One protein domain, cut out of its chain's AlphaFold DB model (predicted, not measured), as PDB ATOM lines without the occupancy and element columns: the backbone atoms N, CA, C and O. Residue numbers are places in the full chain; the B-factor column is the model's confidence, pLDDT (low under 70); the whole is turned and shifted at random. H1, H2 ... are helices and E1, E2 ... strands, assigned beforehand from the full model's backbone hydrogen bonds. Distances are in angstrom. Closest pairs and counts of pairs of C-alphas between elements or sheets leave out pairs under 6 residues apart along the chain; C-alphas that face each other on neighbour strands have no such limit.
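Overview. This is residues 153 to 166 and 402 to 438 of the 439 residues of an uncharacterized protein of Polaribacter butkevichii (UniProt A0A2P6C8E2). A twisted ribbon of four antiparallel strands makes one end of an elongated body, and two helices make the other: H1 reaches back to the sheet beside E3 and E4, while H2 runs on from E4 away from the sheet and meets the first part of H1. The 51 printed residues hold two named helices and four named strands, in the order H1 E1 E2 E3 E4 H2, and the class is mixed, helices and strands. The sheet's order is E1 - E2 - E3 - E4, all antiparallel. The whole is compact, with a radius of gyration of the C-alphas of 11.2 A, and spans 36 by 21 by 16 A.

Arrangement. H1, residues 153 to 163, is on the sheet formed by E1, residues 402 to 407, E2, residues 410 to 415, E3, residues 418 to 421, and E4, residues 424 to 426. Its height over the sheet is 8.6 A, and it lies over none of the strands, but only just, with 2 of its C-alphas falling on E2 and 2 on E3. The closest C-alphas of H1 and E4 are those of Ser 161 and Leu 426, 6.9 A apart. The four strands form a meander, each strand the antiparallel neighbour of the one before. The sheet is strongly twisted, but only just, with C-alphas up to 4.2 A off its best plane. In the hairpin of E1 and E2, N 404 and O 412 are 2.8 A apart, within hydrogen-bond range. In the hairpin of E2 and E3, N 418 and O 415 are 2.9 A apart, and in that of E3 and E4, N 421 and O 424 are 2.9 A apart, both within hydrogen-bond range. H2, residues 429 to 437, is not on the sheet. H1 and H2 touch, with the C-alphas of Leu 153 and Leu 433 closest at 6.8 A, at a steep tilt of 47 degrees, opposite ways. In H1 and H2 every O i to N i+4 pair is within hydrogen-bond range.

Along the chain. H1 begins with C-alpha 153 at (244.033, 78.277, 169.974) and is 15.7 A long from first to last C-alpha. E1, 15.3 A, begins with C-alpha 402 at (227.854, 93.610, 157.949). E2 measures 17.0 A, E3 10.1 A and E4 6.9 A. H2, 11.7 A, ends with C-alpha 437 at (244.995, 81.802, 177.979).

Size, cuts and confidence. The two C-alphas farthest apart are those of Ala 408 and Gly 438, 37.1 A. Residues 167 to 401 are not printed, and C-alphas 166 and 402 are 13.1 A apart across this cut, which lies in the link from H1 to E1. The links E1 to E2, E2 to E3, E3 to E4 and E4 to H2 are tight. The mean pLDDT of the printed part is 93.5, and residue 438 is under 70.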
ATOM      1  N   LEU A 153     245.275  77.540 169.723       94.19
ATOM      2  CA  LEU A 153     244.033  78.277 169.974       94.19
ATOM      3  C   LEU A 153     243.583  79.089 168.749       94.19
ATOM      4  O   LEU A 153     242.400  79.075 168.410       94.19
ATOM      5  N   LYS A 154     244.507  79.749 168.039       94.81
ATOM      6  CA  LYS A 154     244.188  80.458 166.787       94.81
ATOM      7  C   LYS A 154     243.627  79.514 165.725       94.81
ATOM      8  O   LYS A 154     242.669  79.877 165.047       94.81
ATOM      9  N   THR A 155     244.194  78.315 165.595       95.25
ATOM     10  CA  THR A 155     243.708  77.290 164.659       95.25
ATOM     11  C   THR A 155     242.291  76.840 165.011       95.25
ATOM     12  O   THR A 155     241.433  76.801 164.132       95.25
ATOM     13  N   ILE A 156     242.010  76.582 166.294       95.06
ATOM     14  CA  ILE A 156     240.660  76.225 166.768       95.06
ATOM     15  C   ILE A 156     239.656  77.333 166.433       95.06
ATOM     16  O   ILE A 156     238.596  77.061 165.868       95.06
ATOM     17  N   TRP A 157     240.003  78.587 166.733       95.94
ATOM     18  CA  TRP A 157     239.140  79.728 166.435       95.94
ATOM     19  C   TRP A 157     238.894  79.877 164.933       95.94
ATOM     20  O   TRP A 157     237.757  80.087 164.513       95.94
ATOM     21  N   LYS A 158     239.939  79.728 164.107       94.94
ATOM     22  CA  LYS A 158     239.826  79.830 162.648       94.94
ATOM     23  C   LYS A 158     238.899  78.753 162.085       94.94
ATOM     24  O   LYS A 158     238.016  79.085 161.305       94.94
ATOM     25  N   HIS A 159     239.028  77.507 162.537       94.94
ATOM     26  CA  HIS A 159     238.111  76.445 162.126       94.94
ATOM     27  C   HIS A 159     236.666  76.732 162.534       94.94
ATOM     28  O   HIS A 159     235.759  76.566 161.722       94.94
ATOM     29  N   LYS A 160     236.427  77.227 163.757       95.38
ATOM     30  CA  LYS A 160     235.072  77.627 164.163       95.38
ATOM     31  C   LYS A 160     234.543  78.775 163.292       95.38
ATOM     32  O   LYS A 160     233.398  78.720 162.859       95.38
ATOM     33  N   SER A 161     235.378  79.761 162.969       95.31
ATOM     34  CA  SER A 161     235.035  80.864 162.059       95.31
ATOM     35  C   SER A 161     234.636  80.360 160.665       95.31
ATOM     36  O   SER A 161     233.595  80.750 160.136       95.31
ATOM     37  N   GLU A 162     235.387  79.414 160.101       93.75
ATOM     38  CA  GLU A 162     235.076  78.792 158.807       93.75
ATOM     39  C   GLU A 162     233.704  78.098 158.815       93.75
ATOM     40  O   GLU A 162     232.951  78.226 157.848       93.75
ATOM     41  N   THR A 163     233.327  77.430 159.915       95.75
ATOM     42  CA  THR A 163     231.994  76.802 160.040       95.75
ATOM     43  C   THR A 163     230.839  77.804 160.073       95.75
ATOM     44  O   THR A 163     229.728  77.452 159.691       95.75
ATOM     45  N   LEU A 164     231.099  79.056 160.459       97.06
ATOM     46  CA  LEU A 164     230.111  80.138 160.518       97.06
ATOM     47  C   LEU A 164     230.105  80.992 159.243       97.06
ATOM     48  O   LEU A 164     229.868  82.199 159.281       97.06
ATOM     49  N   SER A 165     230.396  80.366 158.103       96.56
ATOM     50  CA  SER A 165     230.418  81.025 156.798       96.56
ATOM     51  C   SER A 165     229.310  80.492 155.890       96.56
ATOM     52  O   SER A 165     229.065  79.289 155.800       96.56
ATOM     53  N   LEU A 166     228.665  81.399 155.164       97.19
ATOM     54  CA  LEU A 166     227.668  81.114 154.140       97.19
ATOM     55  C   LEU A 166     228.351  80.729 152.826       97.19
ATOM     56  O   LEU A 166     229.177  81.478 152.305       97.19
ATOM     57  N   LYS A 402     226.952  93.359 159.075       95.56
ATOM     58  CA  LYS A 402     227.854  93.610 157.949       95.56
ATOM     59  C   LYS A 402     228.158  92.299 157.247       95.56
ATOM     60  O   LYS A 402     228.657  91.365 157.866       95.56
ATOM     61  N   VAL A 403     227.911  92.248 155.943       95.94
ATOM     62  CA  VAL A 403     228.335  91.120 155.110       95.94
ATOM     63  C   VAL A 403     229.791  91.325 154.717       95.94
ATOM     64  O   VAL A 403     230.133  92.332 154.096       95.94
ATOM     65  N   VAL A 404     230.642  90.359 155.043       95.38
ATOM     66  CA  VAL A 404     232.040  90.322 154.616       95.38
ATOM     67  C   VAL A 404     232.232  89.154 153.668       95.38
ATOM     68  O   VAL A 404     231.986  88.001 154.010       95.38
ATOM     69  N   LYS A 405     232.684  89.463 152.456       95.56
ATOM     70  CA  LYS A 405     233.110  88.455 151.491       95.56
ATOM     71  C   LYS A 405     234.531  88.026 151.839       95.56
ATOM     72  O   LYS A 405     235.440  88.851 151.767       95.56
ATOM     73  N   LEU A 406     234.709  86.762 152.218       93.25
ATOM     74  CA  LEU A 406     236.034  86.203 152.496       93.25
ATOM     75  C   LEU A 406     236.740  85.834 151.191       93.25
ATOM     76  O   LEU A 406     237.876  86.229 150.951       93.25
ATOM     77  N   GLU A 407     236.023  85.123 150.326       92.81
ATOM     78  CA  GLU A 407     236.470  84.723 148.995       92.81
ATOM     79  C   GLU A 407     235.262  84.545 148.063       92.81
ATOM     80  O   GLU A 407     234.110  84.802 148.434       92.81
ATOM     81  N   ALA A 408     235.496  84.174 146.804       90.88
ATOM     82  CA  ALA A 408     234.401  83.885 145.885       90.88
ATOM     83  C   ALA A 408     233.551  82.721 146.422       90.88
ATOM     84  O   ALA A 408     234.063  81.634 146.656       90.88
ATOM     85  N   GLY A 409     232.251  82.954 146.619       93.12
ATOM     86  CA  GLY A 409     231.335  81.926 147.110       93.12
ATOM     87  C   GLY A 409     231.263  81.782 148.637       93.12
ATOM     88  O   GLY A 409     230.450  80.994 149.118       93.12
ATOM     89  N   ILE A 410     232.088  82.514 149.403       96.25
ATOM     90  CA  ILE A 410     232.132  82.417 150.869       96.25
ATOM     91  C   ILE A 410     231.955  83.788 151.513       96.25
ATOM     92  O   ILE A 410     232.759  84.707 151.324       96.25
ATOM     93  N   TYR A 411     230.909  83.894 152.326       97.25
ATOM     94  CA  TYR A 411     230.531  85.115 153.026       97.25
ATOM     95  C   TYR A 411     230.398  84.856 154.523       97.25
ATOM     96  O   TYR A 411     229.985  83.782 154.944       97.25
ATOM     97  N   GLN A 412     230.699  85.862 155.329       96.88
ATOM     98  CA  GLN A 412     230.392  85.897 156.753       96.88
ATOM     99  C   GLN A 412     229.509  87.096 157.053       96.88
ATOM    100  O   GLN A 412     229.566  88.118 156.366       96.88
ATOM    101  N   ILE A 413     228.707  86.973 158.101       97.38
ATOM    102  CA  ILE A 413     227.930  88.078 158.640       97.38
ATOM    103  C   ILE A 413     228.549  88.448 159.980       97.38
ATOM    104  O   ILE A 413     228.727  87.592 160.844       97.38
ATOM    105  N   LEU A 414     228.896  89.720 160.145       96.06
ATOM    106  CA  LEU A 414     229.338  90.264 161.420       96.06
ATOM    107  C   LEU A 414     228.248  91.120 162.031       96.06
ATOM    108  O   LEU A 414     227.698  91.978 161.350       96.06
ATOM    109  N   ARG A 415     228.026  90.967 163.328       93.94
ATOM    110  CA  ARG A 415     227.146  91.822 164.117       93.94
ATOM    111  C   ARG A 415     227.896  92.271 165.359       93.94
ATOM    112  O   ARG A 415     228.447  91.440 166.069       93.94
ATOM    113  N   ASN A 416     228.000  93.581 165.581       89.06
ATOM    114  CA  ASN A 416     228.862  94.142 166.636       89.06
ATOM    115  C   ASN A 416     230.312  93.596 166.586       89.06
ATOM    116  O   ASN A 416     230.951  93.354 167.609       89.06
ATOM    117  N   ASP A 417     230.820  93.391 165.363       89.06
ATOM    118  CA  ASP A 417     232.126  92.793 165.034       89.06
ATOM    119  C   ASP A 417     232.338  91.341 165.529       89.06
ATOM    120  O   ASP A 417     233.476  90.872 165.610       89.06
ATOM    121  N   VAL A 418     231.264  90.626 165.861       94.81
ATOM    122  CA  VAL A 418     231.244  89.188 166.176       94.81
ATOM    123  C   VAL A 418     230.698  88.448 164.957       94.81
ATOM    124  O   VAL A 418     229.760  88.931 164.323       94.81
ATOM    125  N   ILE A 419     231.280  87.303 164.598       96.94
ATOM    126  CA  ILE A 419     230.781  86.496 163.471       96.94
ATOM    127  C   ILE A 419     229.508  85.782 163.921       96.94
ATOM    128  O   ILE A 419     229.513  85.142 164.972       96.94
ATOM    129  N   VAL A 420     228.443  85.871 163.126       97.25
ATOM    130  CA  VAL A 420     227.148  85.251 163.423       97.25
ATOM    131  C   VAL A 420     226.661  84.388 162.260       97.25
ATOM    132  O   VAL A 420     226.820  84.752 161.092       97.25
ATOM    133  N   LEU A 421     226.042  83.256 162.591       97.50
ATOM    134  CA  LEU A 421     225.288  82.425 161.654       97.50
ATOM    135  C   LEU A 421     224.087  81.813 162.383       97.50
ATOM    136  O   LEU A 421     224.222  80.916 163.213       97.50
ATOM    137  N   GLY A 422     222.893  82.319 162.090       95.94
ATOM    138  CA  GLY A 422     221.674  81.966 162.805       95.94
ATOM    139  C   GLY A 422     221.756  82.342 164.280       95.94
ATOM    140  O   GLY A 422     221.857  83.521 164.621       95.94
ATOM    141  N   ASP A 423     221.666  81.346 165.153       95.62
ATOM    142  CA  ASP A 423     221.782  81.522 166.606       95.62
ATOM    143  C   ASP A 423     223.221  81.375 167.108       95.62
ATOM    144  O   ASP A 423     223.503  81.685 168.264       95.62
ATOM    145  N   GLU A 424     224.139  80.928 166.252       96.69
ATOM    146  CA  GLU A 424     225.540  80.782 166.615       96.69
ATOM    147  C   GLU A 424     226.284  82.110 166.491       96.69
ATOM    148  O   GLU A 424     226.143  82.839 165.506       96.69
ATOM    149  N   GLU A 425     227.122  82.389 167.487       95.81
ATOM    150  CA  GLU A 425     227.996  83.555 167.528       95.81
ATOM    151  C   GLU A 425     229.415  83.115 167.903       95.81
ATOM    152  O   GLU A 425     229.611  82.218 168.730       95.81
ATOM    153  N   LEU A 426     230.418  83.742 167.293       96.06
ATOM    154  CA  LEU A 426     231.826  83.499 167.589       96.06
ATOM    155  C   LEU A 426     232.496  84.780 168.056       96.06
ATOM    156  O   LEU A 426     232.721  85.702 167.268       96.06
ATOM    157  N   GLU A 427     232.847  84.784 169.343       93.25
ATOM    158  CA  GLU A 427     233.578  85.861 170.012       93.25
ATOM    159  C   GLU A 427     234.849  86.259 169.247       93.25
ATOM    160  O   GLU A 427     235.444  85.465 168.508       93.25
ATOM    161  N   LYS A 428     235.308  87.499 169.440       93.81
ATOM    162  CA  LYS A 428     236.500  88.002 168.745       93.81
ATOM    163  C   LYS A 428     237.717  87.156 169.122       93.81
ATOM    164  O   LYS A 428     237.893  86.801 170.285       93.81
ATOM    165  N   MET A 429     238.627  86.920 168.173       93.12
ATOM    166  CA  MET A 429     239.864  86.152 168.409       93.12
ATOM    167  C   MET A 429     240.607  86.609 169.678       93.12
ATOM    168  O   MET A 429     241.069  85.789 170.463       93.12
ATOM    169  N   GLY A 430     240.711  87.922 169.907       92.25
ATOM    170  CA  GLY A 430     241.375  88.460 171.097       92.25
ATOM    171  C   GLY A 430     240.694  88.079 172.417       92.25
ATOM    172  O   GLY A 430     241.384  87.799 173.397       92.25
ATOM    173  N   GLU A 431     239.361  88.039 172.443       92.62
ATOM    174  CA  GLU A 431     238.566  87.630 173.608       92.62
ATOM    175  C   GLU A 431     238.678  86.121 173.832       92.62
ATOM    176  O   GLU A 431     239.027  85.701 174.939       92.62
ATOM    177  N   PHE A 432     238.547  85.328 172.762       93.75
ATOM    178  CA  PHE A 432     238.765  83.880 172.785       93.75
ATOM    179  C   PHE A 432     240.142  83.522 173.356       93.75
ATOM    180  O   PHE A 432     240.256  82.701 174.270       93.75
ATOM    181  N   LEU A 433     241.202  84.174 172.860       92.94
ATOM    182  CA  LEU A 433     242.565  83.954 173.336       92.94
ATOM    183  C   LEU A 433     242.735  84.367 174.798       92.94
ATOM    184  O   LEU A 433     243.443  83.679 175.521       92.94
ATOM    185  N   ARG A 434     242.105  85.455 175.259       90.94
ATOM    186  CA  ARG A 434     242.188  85.890 176.665       90.94
ATOM    187  C   ARG A 434     241.491  84.901 177.599       90.94
ATOM    188  O   ARG A 434     242.065  84.528 178.618       90.94
ATOM    189  N   LYS A 435     240.305  84.432 177.214       90.62
ATOM    190  CA  LYS A 435     239.505  83.451 177.959       90.62
ATOM    191  C   LYS A 435     240.215  82.103 178.102       90.62
ATOM    192  O   LYS A 435     240.189  81.514 179.176       90.62
ATOM    193  N   HIS A 436     240.890  81.644 177.046       87.25
ATOM    194  CA  HIS A 436     241.573  80.342 177.023       87.25
ATOM    195  C   HIS A 436     243.074  80.413 177.338       87.25
ATOM    196  O   HIS A 436     243.722  79.378 177.533       87.25
ATOM    197  N   LYS A 437     243.652  81.620 177.417       73.31
ATOM    198  CA  LYS A 437     244.995  81.802 177.979       73.31
ATOM    199  C   LYS A 437     245.012  81.361 179.437       73.31
ATOM    200  O   LYS A 437     245.901  80.575 179.762       73.31
ATOM    201  N   GLY A 438     243.980  81.722 180.208       64.81
ATOM    202  CA  GLY A 438     243.863  81.407 181.634       64.81
ATOM    203  C   GLY A 438     244.938  82.105 182.475       64.81
ATOM    204  O   GLY A 438     246.004  82.431 181.959       64.81
TER     205      GLY A 438